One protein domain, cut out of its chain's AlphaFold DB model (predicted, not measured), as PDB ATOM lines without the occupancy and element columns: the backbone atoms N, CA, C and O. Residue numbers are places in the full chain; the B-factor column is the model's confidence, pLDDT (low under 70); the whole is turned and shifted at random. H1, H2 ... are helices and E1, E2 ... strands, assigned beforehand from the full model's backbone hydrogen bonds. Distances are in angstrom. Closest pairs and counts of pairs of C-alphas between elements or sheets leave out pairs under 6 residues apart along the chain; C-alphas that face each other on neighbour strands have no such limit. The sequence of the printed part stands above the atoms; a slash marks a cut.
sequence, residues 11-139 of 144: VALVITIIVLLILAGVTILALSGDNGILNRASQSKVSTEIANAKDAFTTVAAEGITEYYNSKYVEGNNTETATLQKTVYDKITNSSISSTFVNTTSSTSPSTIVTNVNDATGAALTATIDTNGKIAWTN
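Overview. This is residues 11 to 139 of the 144 residues of an uncharacterized protein of Clostridium sp. 27_14 (UniProt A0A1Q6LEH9). A small four-stranded sheet, E1 E2 E3 E4, has one face covered by part of the long helix H2 and by the short H3, and H1 extends nearly in line with H2 as an arm whose residues 11 to 26 stick out. These are two layers, helices on one face of a sheet. The printed part has 129 residues, with three named helices and then four named strands; the class is mixed, and the antiparallel sheet is a meander, each strand the neighbour of the one before. The whole is extended, with a radius of gyration of the C-alphas of 23.8 A and spans of 91 by 23 by 19 A.

Along the chain. E1 is residues 102 to 106, 11.2 A; E2 111 to 118, 19.3 A; E3 124 to 129, 16.1 A; E4 135 to 138, 10.0 A, ending at C-alpha 138 (149.026, 110.419, 79.676). H2 is residues 37 to 73, 53.6 A; H3 84 to 94, 15.5 A; H1 11 to 32, 31.8 A, beginning at C-alpha 11 (96.561, 134.246, 64.040).

Arrangement. N 106 and O 112 of hairpin E1 and E2 are 2.8 A apart, N 113 and O 127 of hairpin E2 and E3 2.9 A, and N 128 and O 136 of hairpin E3 and E4 2.8 A, within hydrogen-bond range. H2 is on the sheet at a height of 8.6 A, and H3 on the same face at 9.2 A. H2 touches H3 with residues 57 to 68 alone, closest C-alphas Gly 64 and Val 88, 4.6 A, at a steep tilt of 55 degrees, opposite ways. H1 and H2 touch only at the corner, closest C-alphas Leu 31 and Ile 37, 5.1 A, at a shallow tilt of 17 degrees, the same way. Every O i to N i+4 pair is within hydrogen-bond range in H2 and H3, and 17 of 18 in H1.

Size, cuts and confidence. The C-alphas of Val 11 and Gly 76, the two farthest apart, are 91.5 A apart. The printed part has no cut and no long link. Residues 76 to 81 have pLDDT under 70.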
ATOM      1  N   VAL A  11      96.251 134.256  62.602       93.44
ATOM      2  CA  VAL A  11      96.561 134.246  64.040       93.44
ATOM      3  C   VAL A  11      96.990 132.853  64.507       93.44
ATOM      4  O   VAL A  11      98.006 132.726  65.186       93.44
ATOM      5  N   ALA A  12      96.266 131.802  64.109       93.62
ATOM      6  CA  ALA A  12      96.635 130.431  64.456       93.62
ATOM      7  C   ALA A  12      97.986 130.034  63.844       93.62
ATOM      8  O   ALA A  12      98.800 129.402  64.513       93.62
ATOM      9  N   LEU A  13      98.250 130.460  62.606       94.12
ATOM     10  CA  LEU A  13      99.527 130.219  61.933       94.12
ATOM     11  C   LEU A  13     100.706 130.927  62.623       94.12
ATOM     12  O   LEU A  13     101.792 130.366  62.729       94.12
ATOM     13  N   VAL A  14     100.516 132.151  63.113       96.12
ATOM     14  CA  VAL A  14     101.579 132.894  63.808       96.12
ATOM     15  C   VAL A  14     101.927 132.236  65.144       96.12
ATOM     16  O   VAL A  14     103.105 132.084  65.468       96.12
ATOM     17  N   ILE A  15     100.921 131.797  65.905       96.38
ATOM     18  CA  ILE A  15     101.140 131.163  67.212       96.38
ATOM     19  C   ILE A  15     101.932 129.861  67.062       96.38
ATOM     20  O   ILE A  15     102.869 129.629  67.824       96.38
ATOM     21  N   THR A  16     101.600 129.023  66.076       96.06
ATOM     22  CA  THR A  16     102.322 127.760  65.864       96.06
ATOM     23  C   THR A  16     103.790 127.997  65.534       96.06
ATOM     24  O   THR A  16     104.645 127.314  66.089       96.06
ATOM     25  N   ILE A  17     104.104 129.001  64.712       96.38
ATOM     26  CA  ILE A  17     105.490 129.365  64.402       96.38
ATOM     27  C   ILE A  17     106.234 129.808  65.668       96.38
ATOM     28  O   ILE A  17     107.333 129.322  65.920       96.38
ATOM     29  N   ILE A  18     105.640 130.668  66.503       96.81
ATOM     30  CA  ILE A  18     106.267 131.121  67.760       96.81
ATOM     31  C   ILE A  18     106.564 129.933  68.682       96.81
ATOM     32  O   ILE A  18     107.672 129.820  69.209       96.81
ATOM     33  N   VAL A  19     105.601 129.024  68.854       97.25
ATOM     34  CA  VAL A  19     105.784 127.828  69.687       97.25
ATOM     35  C   VAL A  19     106.902 126.945  69.135       97.25
ATOM     36  O   VAL A  19     107.761 126.514  69.902       97.25
ATOM     37  N   LEU A  20     106.943 126.715  67.819       97.44
ATOM     38  CA  LEU A  20     108.002 125.929  67.179       97.44
ATOM     39  C   LEU A  20     109.386 126.557  67.379       97.44
ATOM     40  O   LEU A  20     110.340 125.837  67.661       97.44
ATOM     41  N   LEU A  21     109.494 127.885  67.289       96.69
ATOM     42  CA  LEU A  21     110.754 128.598  67.504       96.69
ATOM     43  C   LEU A  21     111.260 128.458  68.946       96.69
ATOM     44  O   LEU A  21     112.444 128.200  69.157       96.69
ATOM     45  N   ILE A  22     110.374 128.569  69.939       96.44
ATOM     46  CA  ILE A  22     110.741 128.371  71.350       96.44
ATOM     47  C   ILE A  22     111.163 126.918  71.588       96.44
ATOM     48  O   ILE A  22     112.198 126.663  72.207       96.44
ATOM     49  N   LEU A  23     110.385 125.963  71.072       96.81
ATOM     50  CA  LEU A  23     110.655 124.542  71.260       96.81
ATOM     51  C   LEU A  23     111.999 124.148  70.636       96.81
ATOM     52  O   LEU A  23     112.768 123.420  71.268       96.81
ATOM     53  N   ALA A  24     112.316 124.691  69.456       94.94
ATOM     54  CA  ALA A  24     113.612 124.539  68.796       94.94
ATOM     55  C   ALA A  24     114.759 125.143  69.625       94.94
ATOM     56  O   ALA A  24     115.803 124.513  69.774       94.94
ATOM     57  N   GLY A  25     114.559 126.324  70.219       93.50
ATOM     58  CA  GLY A  25     115.550 126.972  71.083       93.50
ATOM     59  C   GLY A  25     115.891 126.166  72.344       93.50
ATOM     60  O   GLY A  25     117.055 126.054  72.719       93.50
ATOM     61  N   VAL A  26     114.899 125.544  72.985       93.62
ATOM     62  CA  VAL A  26     115.140 124.694  74.166       93.62
ATOM     63  C   VAL A  26     115.791 123.367  73.769       93.62
ATOM     64  O   VAL A  26     116.741 122.921  74.416       93.62
ATOM     65  N   THR A  27     115.319 122.738  72.689       94.25
ATOM     66  CA  THR A  27     115.878 121.456  72.230       94.25
ATOM     67  C   THR A  27     117.315 121.583  71.741       94.25
ATOM     68  O   THR A  27     118.110 120.700  72.052       94.25
ATOM     69  N   ILE A  28     117.697 122.667  71.056       92.88
ATOM     70  CA  ILE A  28     119.087 122.840  70.601       92.88
ATOM     71  C   ILE A  28     120.062 123.003  71.773       92.88
ATOM     72  O   ILE A  28     121.151 122.437  71.734       92.88
ATOM     73  N   LEU A  29     119.665 123.696  72.846       91.06
ATOM     74  CA  LEU A  29     120.480 123.820  74.060       91.06
ATOM     75  C   LEU A  29     120.638 122.473  74.770       91.06
ATOM     76  O   LEU A  29     121.738 122.120  75.191       91.06
ATOM     77  N   ALA A  30     119.559 121.692  74.856       92.12
ATOM     78  CA  ALA A  30     119.607 120.344  75.415       92.12
ATOM     79  C   ALA A  30     120.432 119.372  74.547       92.12
ATOM     80  O   ALA A  30     121.028 118.428  75.069       92.12
ATOM     81  N   LEU A  31     120.480 119.598  73.231       93.56
ATOM     82  CA  LEU A  31     121.223 118.776  72.281       93.56
ATOM     83  C   LEU A  31     122.724 119.102  72.281       93.56
ATOM     84  O   LEU A  31     123.543 118.196  72.451       93.56
ATOM     85  N   SER A  32     123.062 120.384  72.133       90.31
ATOM     86  CA  SER A  32     124.402 120.862  71.768       90.31
ATOM     87  C   SER A  32     125.068 121.776  72.801       90.31
ATOM     88  O   SER A  32     126.187 122.220  72.561       90.31
ATOM     89  N   GLY A  33     124.415 122.091  73.924       87.44
ATOM     90  CA  GLY A  33     125.057 122.840  75.009       87.44
ATOM     91  C   GLY A  33     126.214 122.064  75.654       87.44
ATOM     92  O   GLY A  33     126.374 120.866  75.421       87.44
ATOM     93  N   ASP A  34     126.983 122.717  76.528       85.12
ATOM     94  CA  ASP A  34     128.151 122.104  77.189       85.12
ATOM     95  C   ASP A  34     127.797 120.829  77.976       85.12
ATOM     96  O   ASP A  34     128.549 119.858  77.971       85.12
ATOM     97  N   ASN A  35     126.604 120.783  78.574       84.69
ATOM     98  CA  ASN A  35     126.049 119.593  79.235       84.69
ATOM     99  C   ASN A  35     124.991 118.864  78.385       84.69
ATOM    100  O   ASN A  35     124.232 118.038  78.895       84.69
ATOM    101  N   GLY A  36     124.917 119.189  77.096       92.00
ATOM    102  CA  GLY A  36     123.970 118.620  76.151       92.00
ATOM    103  C   GLY A  36     124.236 117.143  75.866       92.00
ATOM    104  O   GLY A  36     125.324 116.610  76.107       92.00
ATOM    105  N   ILE A  37     123.225 116.458  75.338       94.19
ATOM    106  CA  ILE A  37     123.289 115.009  75.105       94.19
ATOM    107  C   ILE A  37     124.389 114.611  74.111       94.19
ATOM    108  O   ILE A  37     125.013 113.573  74.317       94.19
ATOM    109  N   LEU A  38     124.689 115.427  73.091       93.12
ATOM    110  CA  LEU A  38     125.750 115.108  72.127       93.12
ATOM    111  C   LEU A  38     127.132 115.138  72.782       93.12
ATOM    112  O   LEU A  38     127.932 114.230  72.562       93.12
ATOM    113  N   ASN A  39     127.398 116.135  73.633       90.88
ATOM    114  CA  ASN A  39     128.675 116.222  74.337       90.88
ATOM    115  C   ASN A  39     128.829 115.069  75.341       90.88
ATOM    116  O   ASN A  39     129.879 114.434  75.394       90.88
ATOM    117  N   ARG A  40     127.761 114.724  76.074       91.31
ATOM    118  CA  ARG A  40     127.763 113.572  76.992       91.31
ATOM    119  C   ARG A  40     127.990 112.252  76.258       91.31
ATOM    120  O   ARG A  40     128.812 111.457  76.698       91.31
ATOM    121  N   ALA A  41     127.316 112.035  75.129       93.12
ATOM    122  CA  ALA A  41     127.523 110.847  74.303       93.12
ATOM    123  C   ALA A  41     128.967 110.760  73.782       93.12
ATOM    124  O   ALA A  41     129.577 109.693  73.842       93.12
ATOM    125  N   SER A  42     129.537 111.883  73.334       91.56
ATOM    126  CA  SER A  42     130.934 111.946  72.897       91.56
ATOM    127  C   SER A  42     131.910 111.623  74.031       91.56
ATOM    128  O   SER A  42     132.820 110.821  73.840       91.56
ATOM    129  N   GLN A  43     131.718 112.204  75.219       91.25
ATOM    130  CA  GLN A  43     132.555 111.922  76.392       91.25
ATOM    131  C   GLN A  43     132.450 110.456  76.822       91.25
ATOM    132  O   GLN A  43     133.466 109.830  77.108       91.25
ATOM    133  N   SER A  44     131.243 109.879  76.826       93.62
ATOM    134  CA  SER A  44     131.056 108.457  77.124       93.62
ATOM    135  C   SER A  44     131.759 107.562  76.105       93.62
ATOM    136  O   SER A  44     132.416 106.610  76.513       93.62
ATOM    137  N   LYS A  45     131.699 107.887  74.805       93.69
ATOM    138  CA  LYS A  45     132.442 107.161  73.764       93.69
ATOM    139  C   LYS A  45     133.947 107.177  74.043       93.69
ATOM    140  O   LYS A  45     134.559 106.115  74.095       93.69
ATOM    141  N   VAL A  46     134.519 108.361  74.270       94.56
ATOM    142  CA  VAL A  46     135.953 108.525  74.568       94.56
ATOM    143  C   VAL A  46     136.341 107.769  75.841       94.56
ATOM    144  O   VAL A  46     137.334 107.050  75.856       94.56
ATOM    145  N   SER A  47     135.531 107.874  76.899       95.12
ATOM    146  CA  SER A  47     135.736 107.153  78.161       95.12
ATOM    147  C   SER A  47     135.796 105.638  77.950       95.12
ATOM    148  O   SER A  47     136.714 104.985  78.445       95.12
ATOM    149  N   THR A  48     134.869 105.083  77.163       96.44
ATOM    150  CA  THR A  48     134.856 103.656  76.819       96.44
ATOM    151  C   THR A  48     136.066 103.255  75.977       96.44
ATOM    152  O   THR A  48     136.678 102.230  76.256       96.44
ATOM    153  N   GLU A  49     136.451 104.048  74.976       96.06
ATOM    154  CA  GLU A  49     137.621 103.755  74.134       96.06
ATOM    155  C   GLU A  49     138.924 103.760  74.948       96.06
ATOM    156  O   GLU A  49     139.729 102.835  74.825       96.06
ATOM    157  N   ILE A  50     139.100 104.742  75.840       96.38
ATOM    158  CA  ILE A  50     140.247 104.809  76.755       96.38
ATOM    159  C   ILE A  50     140.247 103.611  77.707       96.38
ATOM    160  O   ILE A  50     141.291 102.985  77.883       96.38
ATOM    161  N   ALA A  51     139.106 103.282  78.320       96.81
ATOM    162  CA  ALA A  51     139.002 102.146  79.235       96.81
ATOM    163  C   ALA A  51     139.373 100.828  78.539       96.81
ATOM    164  O   ALA A  51     140.216 100.092  79.043       96.81
ATOM    165  N   ASN A  52     138.849 100.590  77.334       97.50
ATOM    166  CA  ASN A  52     139.156  99.393  76.551       97.50
ATOM    167  C   ASN A  52     140.659  99.267  76.249       97.50
ATOM    168  O   ASN A  52     141.232  98.191  76.415       97.50
ATOM    169  N   ALA A  53     141.313 100.361  75.841       97.31
ATOM    170  CA  ALA A  53     142.754 100.357  75.592       97.31
ATOM    171  C   ALA A  53     143.554 100.099  76.880       97.31
ATOM    172  O   ALA A  53     144.495  99.302  76.881       97.31
ATOM    173  N   LYS A  54     143.163 100.734  77.994       97.25
ATOM    174  CA  LYS A  54     143.802 100.542  79.304       97.25
ATOM    175  C   LYS A  54     143.690  99.101  79.792       97.25
ATOM    176  O   LYS A  54     144.689  98.547  80.255       97.25
ATOM    177  N   ASP A  55     142.520  98.489  79.657       97.81
ATOM    178  CA  ASP A  55     142.266  97.114  80.085       97.81
ATOM    179  C   ASP A  55     143.050  96.108  79.233       97.81
ATOM    180  O   ASP A  55     143.698  95.208  79.777       97.81
ATOM    181  N   ALA A  56     143.081  96.307  77.910       97.75
ATOM    182  CA  ALA A  56     143.881  95.500  76.989       97.75
ATOM    183  C   ALA A  56     145.373  95.540  77.353       97.75
ATOM    184  O   ALA A  56     146.014  94.499  77.505       97.75
ATOM    185  N   PHE A  57     145.921  96.740  77.549       97.75
ATOM    186  CA  PHE A  57     147.327  96.925  77.904       97.75
ATOM    187  C   PHE A  57     147.647  96.348  79.280       97.75
ATOM    188  O   PHE A  57     148.675  95.703  79.441       97.75
ATOM    189  N   THR A  58     146.773  96.555  80.268       96.94
ATOM    190  CA  THR A  58     146.980  96.061  81.638       96.94
ATOM    191  C   THR A  58     146.981  94.536  81.681       96.94
ATOM    192  O   THR A  58     147.840  93.945  82.336       96.94
ATOM    193  N   THR A  59     146.069  93.898  80.944       97.38
ATOM    194  CA  THR A  59     145.995  92.433  80.844       97.38
ATOM    195  C   THR A  59     147.283  91.867  80.249       97.38
ATOM    196  O   THR A  59     147.938  91.026  80.862       97.38
ATOM    197  N   VAL A  60     147.712  92.397  79.102       97.50
ATOM    198  CA  VAL A  60     148.924  91.930  78.414       97.50
ATOM    199  C   VAL A  60     150.197  92.265  79.197       97.50
ATOM    200  O   VAL A  60     151.154  91.490  79.203       97.50
ATOM    201  N   ALA A  61     150.226  93.389  79.911       96.88
ATOM    202  CA  ALA A  61     151.343  93.722  80.783       96.88
ATOM    203  C   ALA A  61     151.480  92.732  81.941       96.88
ATOM    204  O   ALA A  61     152.594  92.322  82.250       96.88
ATOM    205  N   ALA A  62     150.371  92.312  82.556       96.75
ATOM    206  CA  ALA A  62     150.395  91.300  83.607       96.75
ATOM    207  C   ALA A  62     150.942  89.953  83.096       96.75
ATOM    208  O   ALA A  62     151.730  89.305  83.792       96.75
ATOM    209  N   GLU A  63     150.589  89.567  81.867       95.69
ATOM    210  CA  GLU A  63     151.168  88.400  81.190       95.69
ATOM    211  C   GLU A  63     152.682  88.561  81.002       95.69
ATOM    212  O   GLU A  63     153.446  87.691  81.421       95.69
ATOM    213  N   GLY A  64     153.131  89.699  80.462       95.00
ATOM    214  CA  GLY A  64     154.555  89.988  80.265       95.00
ATOM    215  C   GLY A  64     155.357  90.029  81.572       95.00
ATOM    216  O   GLY A  64     156.486  89.541  81.625       95.00
ATOM    217  N   ILE A  65     154.772  90.552  82.657       95.00
ATOM    218  CA  ILE A  65     155.384  90.536  83.995       95.00
ATOM    219  C   ILE A  65     155.543  89.097  84.498       95.00
ATOM    220  O   ILE A  65     156.600  88.732  85.017       95.00
ATOM    221  N   THR A  66     154.505  88.277  84.343       94.56
ATOM    222  CA  THR A  66     154.522  86.874  84.776       94.56
ATOM    223  C   THR A  66     155.569  86.076  84.003       94.56
ATOM    224  O   THR A  66     156.367  85.357  84.603       94.56
ATOM    225  N   GLU A  67     155.615  86.248  82.682       92.50
ATOM    226  CA  GLU A  67     156.586  85.598  81.803       92.50
ATOM    227  C   GLU A  67     158.027  85.975  82.158       92.50
ATOM    228  O   GLU A  67     158.878  85.091  82.264       92.50
ATOM    229  N   TYR A  68     158.295  87.259  82.427       92.75
ATOM    230  CA  TYR A  68     159.615  87.711  82.867       92.75
ATOM    231  C   TYR A  68     160.087  86.967  84.122       92.75
ATOM    232  O   TYR A  68     161.212  86.467  84.173       92.75
ATOM    233  N   TYR A  69     159.235  86.874  85.146       91.38
ATOM    234  CA  TYR A  69     159.610  86.220  86.397       91.38
ATOM    235  C   TYR A  69     159.721  84.700  86.274       91.38
ATOM    236  O   TYR A  69     160.615  84.115  86.890       91.38
ATOM    237  N   ASN A  70     158.872  84.072  85.459       90.44
ATOM    238  CA  ASN A  70     158.974  82.647  85.158       90.44
ATOM    239  C   ASN A  70     160.309  82.330  84.455       90.44
ATOM    240  O   ASN A  70     161.067  81.469  84.905       90.44
ATOM    241  N   SER A  71     160.666  83.109  83.431       88.50
ATOM    242  CA  SER A  71     161.943  82.967  82.723       88.50
ATOM    243  C   SER A  71     163.152  83.172  83.649       88.50
ATOM    244  O   SER A  71     164.087  82.370  83.640       88.50
ATOM    245  N   LYS A  72     163.112  84.204  84.504       86.88
ATOM    246  CA  LYS A  72     164.228  84.574  85.387       86.88
ATOM    247  C   LYS A  72     164.485  83.581  86.521       86.88
ATOM    248  O   LYS A  72     165.639  83.364  86.887       86.88
ATOM    249  N   TYR A  73     163.431  83.028  87.122       86.62
ATOM    250  CA  TYR A  73     163.554  82.262  88.369       86.62
ATOM    251  C   TYR A  73     163.192  80.781  88.253       86.62
ATOM    252  O   TYR A  73     163.632  80.006  89.100       86.62
ATOM    253  N   VAL A  74     162.413  80.376  87.248       85.19
ATOM    254  CA  VAL A  74     161.909  78.997  87.129       85.19
ATOM    255  C   VAL A  74     162.608  78.256  85.998       85.19
ATOM    256  O   VAL A  74     163.179  77.193  86.223       85.19
ATOM    257  N   GLU A  75     162.602  78.816  84.787       79.25
ATOM    258  CA  GLU A  75     163.105  78.115  83.596       79.25
ATOM    259  C   GLU A  75     164.636  78.156  83.474       79.25
ATOM    260  O   GLU A  75     165.210  77.449  82.649       79.25
ATOM    261  N   GLY A  76     165.323  78.979  84.278       66.69
ATOM    262  CA  GLY A  76     166.788  79.110  84.271       66.69
ATOM    263  C   GLY A  76     167.370  79.656  82.958       66.69
ATOM    264  O   GLY A  76     168.587  79.816  82.839       66.69
ATOM    265  N   ASN A  77     166.511  79.976  81.989       60.97
ATOM    266  CA  ASN A  77     166.851  80.441  80.656       60.97
ATOM    267  C   ASN A  77     167.133  81.952  80.698       60.97
ATOM    268  O   ASN A  77     166.401  82.760  80.139       60.97
ATOM    269  N   ASN A  78     168.216  82.331  81.386       62.59
ATOM    270  CA  ASN A  78     168.713  83.710  81.519       62.59
ATOM    271  C   ASN A  78     169.375  84.238  80.228       62.59
ATOM    272  O   ASN A  78     170.252  85.101  80.269       62.59
ATOM    273  N   THR A  79     169.005  83.688  79.074       54.97
ATOM    274  CA  THR A  79     169.693  83.905  77.798       54.97
ATOM    275  C   THR A  79     169.085  85.081  77.036       54.97
ATOM    276  O   THR A  79     168.735  84.963  75.875       54.97
ATOM    277  N   GLU A  80     168.924  86.213  77.713       61.56
ATOM    278  CA  GLU A  80     168.985  87.567  77.160       61.56
ATOM    279  C   GLU A  80     168.882  88.545  78.333       61.56
ATOM    280  O   GLU A  80     168.139  88.324  79.288       61.56
ATOM    281  N   THR A  81     169.597  89.664  78.255       65.12
ATOM    282  CA  THR A  81     169.561  90.798  79.195       65.12
ATOM    283  C   THR A  81     168.209  91.539  79.167       65.12
ATOM    284  O   THR A  81     168.156  92.761  79.314       65.12
ATOM    285  N   ALA A  82     167.106  90.835  78.900       77.75
ATOM    286  CA  ALA A  82     165.776  91.400  78.804       77.75
ATOM    287  C   ALA A  82     165.402  92.027  80.150       77.75
ATOM    288  O   ALA A  82     165.476  91.401  81.208       77.75
ATOM    289  N   THR A  83     165.045  93.307  80.119       90.81
ATOM    290  CA  THR A  83     164.513  94.008  81.285       90.81
ATOM    291  C   THR A  83     163.016  93.740  81.381       90.81
ATOM    292  O   THR A  83     162.358  93.531  80.364       90.81
ATOM    293  N   LEU A  84     162.455  93.808  82.591       93.00
ATOM    294  CA  LEU A  84     161.010  93.673  82.802       93.00
ATOM    295  C   LEU A  84     160.217  94.649  81.917       93.00
ATOM    296  O   LEU A  84     159.242  94.267  81.278       93.00
ATOM    297  N   GLN A  85     160.701  95.889  81.806       94.06
ATOM    298  CA  GLN A  85     160.177  96.893  80.880       94.06
ATOM    299  C   GLN A  85     160.133  96.402  79.433       94.06
ATOM    300  O   GLN A  85     159.103  96.544  78.779       94.06
ATOM    301  N   LYS A  86     161.239  95.841  78.928       92.69
ATOM    302  CA  LYS A  86     161.325  95.378  77.545       92.69
ATOM    303  C   LYS A  86     160.396  94.191  77.304       92.69
ATOM    304  O   LYS A  86     159.681  94.202  76.312       92.69
ATOM    305  N   THR A  87     160.342  93.225  78.223       94.00
ATOM    306  CA  THR A  87     159.418  92.086  78.119       94.00
ATOM    307  C   THR A  87     157.964  92.553  78.061       94.00
ATOM    308  O   THR A  87     157.225  92.135  77.175       94.00
ATOM    309  N   VAL A  88     157.560  93.462  78.954       95.88
ATOM    310  CA  VAL A  88     156.201  94.032  78.963       95.88
ATOM    311  C   VAL A  88     155.913  94.810  77.681       95.88
ATOM    312  O   VAL A  88     154.869  94.607  77.067       95.88
ATOM    313  N   TYR A  89     156.840  95.667  77.252       95.69
ATOM    314  CA  TYR A  89     156.725  96.425  76.009       95.69
ATOM    315  C   TYR A  89     156.539  95.498  74.801       95.69
ATOM    316  O   TYR A  89     155.556  95.646  74.080       95.69
ATOM    317  N   ASP A  90     157.414  94.503  74.631       95.06
ATOM    318  CA  ASP A  90     157.362  93.564  73.508       95.06
ATOM    319  C   ASP A  90     156.046  92.767  73.521       95.06
ATOM    320  O   ASP A  90     155.453  92.512  72.472       95.06
ATOM    321  N   LYS A  91     155.538  92.402  74.707       95.31
ATOM    322  CA  LYS A  91     154.245  91.717  74.826       95.31
ATOM    323  C   LYS A  91     153.084  92.601  74.398       95.31
ATOM    324  O   LYS A  91     152.248  92.158  73.614       95.31
ATOM    325  N   ILE A  92     153.062  93.854  74.843       96.56
ATOM    326  CA  ILE A  92     152.019  94.817  74.472       96.56
ATOM    327  C   ILE A  92     152.033  95.092  72.967       96.56
ATOM    328  O   ILE A  92     150.968  95.142  72.348       96.56
ATOM    329  N   THR A  93     153.206  95.250  72.353       95.94
ATOM    330  CA  THR A  93     153.290  95.554  70.919       95.94
ATOM    331  C   THR A  93     152.957  94.359  70.032       95.94
ATOM    332  O   THR A  93     152.507  94.562  68.908       95.94
ATOM    333  N   ASN A  94     153.138  93.130  70.524       95.38
ATOM    334  CA  ASN A  94     152.960  91.914  69.725       95.38
ATOM    335  C   ASN A  94     151.666  91.139  70.033       95.38
ATOM    336  O   ASN A  94     151.265  90.293  69.236       95.38
ATOM    337  N   SER A  95     151.003  91.391  71.165       96.19
ATOM    338  CA  SER A  95     149.737  90.732  71.508       96.19
ATOM    339  C   SER A  95     148.604  91.222  70.611       96.19
ATOM    340  O   SER A  95     148.421  92.424  70.424       96.19
ATOM    341  N   SER A  96     147.788  90.307  70.088       94.69
ATOM    342  CA  SER A  96     146.628  90.634  69.244       94.69
ATOM    343  C   SER A  96     145.564  91.473  69.960       94.69
ATOM    344  O   SER A  96     144.787  92.157  69.300       94.69
ATOM    345  N   ILE A  97     145.532  91.454  71.296       93.38
ATOM    346  CA  ILE A  97     144.564  92.211  72.098       93.38
ATOM    347  C   ILE A  97     144.967  93.689  72.158       93.38
ATOM    348  O   ILE A  97     144.144  94.567  71.911       93.38
ATOM    349  N   SER A  98     146.238  93.977  72.452       95.44
ATOM    350  CA  SER A  98     146.735  95.345  72.651       95.44
ATOM    351  C   SER A  98     147.302  95.993  71.388       95.44
ATOM    352  O   SER A  98     147.166  97.205  71.228       95.44
ATOM    353  N   SER A  99     147.895  95.223  70.469       94.31
ATOM    354  CA  SER A  99     148.523  95.754  69.243       94.31
ATOM    355  C   SER A  99     147.547  96.511  68.340       94.31
ATOM    356  O   SER A  99     147.952  97.440  67.649       94.31
ATOM    357  N   THR A 100     146.252  96.191  68.399       95.56
ATOM    358  CA  THR A 100     145.195  96.906  67.659       95.56
ATOM    359  C   THR A 100     145.047  98.371  68.066       95.56
ATOM    360  O   THR A 100     144.557  99.177  67.275       95.56
ATOM    361  N   PHE A 101     145.487  98.730  69.273       96.75
ATOM    362  CA  PHE A 101     145.488 100.107  69.752       96.75
ATOM    363  C   PHE A 101     146.825 100.812  69.513       96.75
ATOM    364  O   PHE A 101     146.904 102.019  69.703       96.75
ATOM    365  N   VAL A 102     147.888 100.099  69.132       96.25
ATOM    366  CA  VAL A 102     149.237 100.662  68.983       96.25
ATOM    367  C   VAL A 102     149.336 101.457  67.680       96.25
ATOM    368  O   VAL A 102     148.955 100.973  66.619       96.25
ATOM    369  N   ASN A 103     149.879 102.673  67.755       95.06
ATOM    370  CA  ASN A 103     150.156 103.513  66.588       95.06
ATOM    371  C   ASN A 103     151.664 103.717  66.402       95.06
ATOM    372  O   ASN A 103     152.238 103.290  65.403       95.06
ATOM    373  N   THR A 104     152.328 104.322  67.389       93.75
ATOM    374  CA  THR A 104     153.782 104.533  67.366       93.75
ATOM    375  C   THR A 104     154.415 104.078  68.671       93.75
ATOM    376  O   THR A 104     153.767 104.052  69.719       93.75
ATOM    377  N   THR A 105     155.685 103.682  68.611       93.75
ATOM    378  CA  THR A 105     156.372 103.067  69.746       93.75
ATOM    379  C   THR A 105     157.818 103.545  69.873       93.75
ATOM    380  O   THR A 105     158.477 103.864  68.883       93.75
ATOM    381  N   SER A 106     158.319 103.591  71.109       91.12
ATOM    382  CA  SER A 106     159.731 103.792  71.434       91.12
ATOM    383  C   SER A 106     160.151 102.816  72.529       91.12
ATOM    384  O   SER A 106     159.593 102.821  73.623       91.12
ATOM    385  N   SER A 107     161.163 101.992  72.253       85.94
ATOM    386  CA  SER A 107     161.692 100.991  73.196       85.94
ATOM    387  C   SER A 107     162.795 101.550  74.120       85.94
ATOM    388  O   SER A 107     163.394 100.820  74.905       85.94
ATOM    389  N   THR A 108     163.099 102.850  74.034       83.19
ATOM    390  CA  THR A 108     164.055 103.525  74.933       83.19
ATOM    391  C   THR A 108     163.508 103.577  76.350       83.19
ATOM    392  O   THR A 108     162.322 103.799  76.478       83.19
ATOM    393  N   SER A 109     164.325 103.489  77.403       80.69
ATOM    394  CA  SER A 109     163.814 103.634  78.776       80.69
ATOM    395  C   SER A 109     163.549 105.112  79.139       80.69
ATOM    396  O   SER A 109     164.486 105.911  79.048       80.69
ATOM    397  N   PRO A 110     162.329 105.495  79.578       82.75
ATOM    398  CA  PRO A 110     161.138 104.655  79.717       82.75
ATOM    399  C   PRO A 110     160.431 104.384  78.382       82.75
ATOM    400  O   PRO A 110     160.273 105.307  77.580       82.75
ATOM    401  N   SER A 111     160.000 103.137  78.146       93.25
ATOM    402  CA  SER A 111     159.387 102.759  76.865       93.25
ATOM    403  C   SER A 111     158.044 103.453  76.701       93.25
ATOM    404  O   SER A 111     157.245 103.485  77.638       93.25
ATOM    405  N   THR A 112     157.767 103.987  75.517       96.44
ATOM    406  CA  THR A 112     156.520 104.700  75.232       96.44
ATOM    407  C   THR A 112     155.758 104.055  74.088       96.44
ATOM    408  O   THR A 112     156.333 103.548  73.125       96.44
ATOM    409  N   ILE A 113     154.434 104.065  74.207       97.06
ATOM    410  CA  ILE A 113     153.502 103.585  73.193       97.06
ATOM    411  C   ILE A 113     152.406 104.634  73.048       97.06
ATOM    412  O   ILE A 113     151.635 104.870  73.981       97.06
ATOM    413  N   VAL A 114     152.333 105.260  71.879       96.81
ATOM    414  CA  VAL A 114     151.226 106.139  71.504       96.81
ATOM    415  C   VAL A 114     150.144 105.276  70.875       96.81
ATOM    416  O   VAL A 114     150.421 104.481  69.972       96.81
ATOM    417  N   THR A 115     148.914 105.429  71.352       97.12
ATOM    418  CA  THR A 115     147.778 104.657  70.852       97.12
ATOM    419  C   THR A 115     147.042 105.378  69.717       97.12
ATOM    420  O   THR A 115     147.279 106.554  69.441       97.12
ATOM    421  N   ASN A 116     146.135 104.672  69.047       96.06
ATOM    422  CA  ASN A 116     145.153 105.244  68.122       96.06
ATOM    423  C   ASN A 116     143.887 105.774  68.825       96.06
ATOM    424  O   ASN A 116     142.944 106.182  68.149       96.06
ATOM    425  N   VAL A 117     143.858 105.759  70.162       96.38
ATOM    426  CA  VAL A 117     142.779 106.320  70.976       96.38
ATOM    427  C   VAL A 117     143.148 107.745  71.360       96.38
ATOM    428  O   VAL A 117     144.277 108.020  71.764       96.38
ATOM    429  N   ASN A 118     142.183 108.653  71.269       95.38
ATOM    430  CA  ASN A 118     142.368 110.059  71.599       95.38
ATOM    431  C   ASN A 118     141.498 110.443  72.796       95.38
ATOM    432  O   ASN A 118     140.417 109.893  72.999       95.38
ATOM    433  N   ASP A 119     141.968 111.416  73.566       92.50
ATOM    434  CA  ASP A 119     141.200 112.033  74.639       92.50
ATOM    435  C   ASP A 119     140.132 113.002  74.108       92.50
ATOM    436  O   ASP A 119     140.010 113.258  72.905       92.50
ATOM    437  N   ALA A 120     139.350 113.588  75.019       88.81
ATOM    438  CA  ALA A 120     138.295 114.536  74.657       88.81
ATOM    439  C   ALA A 120     138.816 115.824  73.975       88.81
ATOM    440  O   ALA A 120     138.039 116.552  73.346       88.81
ATOM    441  N   THR A 121     140.118 116.112  74.078       89.69
ATOM    442  CA  THR A 121     140.788 117.250  73.429       89.69
ATOM    443  C   THR A 121     141.381 116.894  72.062       89.69
ATOM    444  O   THR A 121     141.741 117.792  71.303       89.69
ATOM    445  N   GLY A 122     141.416 115.604  71.714       91.00
ATOM    446  CA  GLY A 122     142.009 115.078  70.488       91.00
ATOM    447  C   GLY A 122     143.478 114.671  70.634       91.00
ATOM    448  O   GLY A 122     144.089 114.280  69.640       91.00
ATOM    449  N   ALA A 123     144.056 114.721  71.834       94.44
ATOM    450  CA  ALA A 123     145.421 114.274  72.079       94.44
ATOM    451  C   ALA A 123     145.470 112.743  72.195       94.44
ATOM    452  O   ALA A 123     144.612 112.137  72.829       94.44
ATOM    453  N   ALA A 124     146.468 112.104  71.578       96.19
ATOM    454  CA  ALA A 124     146.581 110.647  71.600       96.19
ATOM    455  C   ALA A 124     146.941 110.137  73.006       96.19
ATOM    456  O   ALA A 124     147.897 110.619  73.626       96.19
ATOM    457  N   LEU A 125     146.195 109.141  73.484       97.06
ATOM    458  CA  LEU A 125     146.460 108.429  74.727       97.06
ATOM    459  C   LEU A 125     147.815 107.725  74.606       97.06
ATOM    460  O   LEU A 125     148.059 106.982  73.652       97.06
ATOM    461  N   THR A 126     148.699 107.966  75.572       97.19
ATOM    462  CA  THR A 126     150.074 107.452  75.545       97.19
ATOM    463  C   THR A 126     150.387 106.681  76.821       97.19
ATOM    464  O   THR A 126     150.245 107.205  77.930       97.19
ATOM    465  N   ALA A 127     150.834 105.437  76.651       97.44
ATOM    466  CA  ALA A 127     151.340 104.572  77.706       97.44
ATOM    467  C   ALA A 127     152.854 104.751  77.846       97.44
ATOM    468  O   ALA A 127     153.593 104.681  76.865       97.44
ATOM    469  N   THR A 128     153.321 104.950  79.073       97.31
ATOM    470  CA  THR A 128     154.741 104.934  79.438       97.31
ATOM    471  C   THR A 128     154.984 103.760  80.372       97.31
ATOM    472  O   THR A 128     154.328 103.656  81.407       97.31
ATOM    473  N   ILE A 129     155.906 102.875  80.009       96.56
ATOM    474  CA  ILE A 129     156.247 101.668  80.761       96.56
ATOM    475  C   ILE A 129     157.552 101.943  81.501       96.56
ATOM    476  O   ILE A 129     158.585 102.211  80.885       96.56
ATOM    477  N   ASP A 130     157.519 101.896  82.829       94.00
ATOM    478  CA  ASP A 130     158.714 102.090  83.648       94.00
ATOM    479  C   ASP A 130     159.598 100.829  83.701       94.00
ATOM    480  O   ASP A 130     159.277  99.780  83.137       94.00
ATOM    481  N   THR A 131     160.734 100.916  84.395       92.50
ATOM    482  CA  THR A 131     161.675  99.793  84.557       92.50
ATOM    483  C   THR A 131     161.073  98.585  85.279       92.50
ATOM    484  O   THR A 131     161.610  97.485  85.168       92.50
ATOM    485  N   ASN A 132     159.968  98.780  86.002       91.12
ATOM    486  CA  ASN A 132     159.249  97.757  86.753       91.12
ATOM    487  C   ASN A 132     158.061  97.182  85.961       91.12
ATOM    488  O   ASN A 132     157.268  96.429  86.521       91.12
ATOM    489  N   GLY A 133     157.901  97.550  84.684       91.31
ATOM    490  CA  GLY A 133     156.771  97.119  83.860       91.31
ATOM    491  C   GLY A 133     155.448  97.808  84.210       91.31
ATOM    492  O   GLY A 133     154.407  97.432  83.675       91.31
ATOM    493  N   LYS A 134     155.454  98.817  85.092       93.81
ATOM    494  CA  LYS A 134     154.251  99.574  85.438       93.81
ATOM    495  C   LYS A 134     153.918 100.537  84.305       93.81
ATOM    496  O   LYS A 134     154.778 101.282  83.838       93.81
ATOM    497  N   ILE A 135     152.643 100.563  83.925       96.12
ATOM    498  CA  ILE A 135     152.124 101.490  82.924       96.12
ATOM    499  C   ILE A 135     151.621 102.765  83.605       96.12
ATOM    500  O   ILE A 135     150.779 102.718  84.504       96.12
ATOM    501  N   ALA A 136     152.112 103.909  83.144       96.12
ATOM    502  CA  ALA A 136     151.548 105.223  83.405       96.12
ATOM    503  C   ALA A 136     150.879 105.757  82.134       96.12
ATOM    504  O   ALA A 136     151.425 105.629  81.038       96.12
ATOM    505  N   TRP A 137     149.706 106.366  82.285       96.06
ATOM    506  CA  TRP A 137     148.937 106.916  81.173       96.06
ATOM    507  C   TRP A 137     149.034 108.435  81.150       96.06
ATOM    508  O   TRP A 137     149.004 109.090  82.190       96.06
ATOM    509  N   THR A 138     149.129 108.984  79.948       95.50
ATOM    510  CA  THR A 138     149.026 110.419  79.676       95.50
ATOM    511  C   THR A 138     147.974 110.639  78.599       95.50
ATOM    512  O   THR A 138     147.761 109.762  77.761       95.50
ATOM    513  N   ASN A 139     147.314 111.798  78.638       93.38
ATOM    514  CA  ASN A 139     146.178 112.136  77.775       93.38
ATOM    515  C   ASN A 139     145.015 111.144  77.945       93.38
ATOM    516  O   ASN A 139     144.513 110.571  76.988       93.38
TER     517      ASN A 139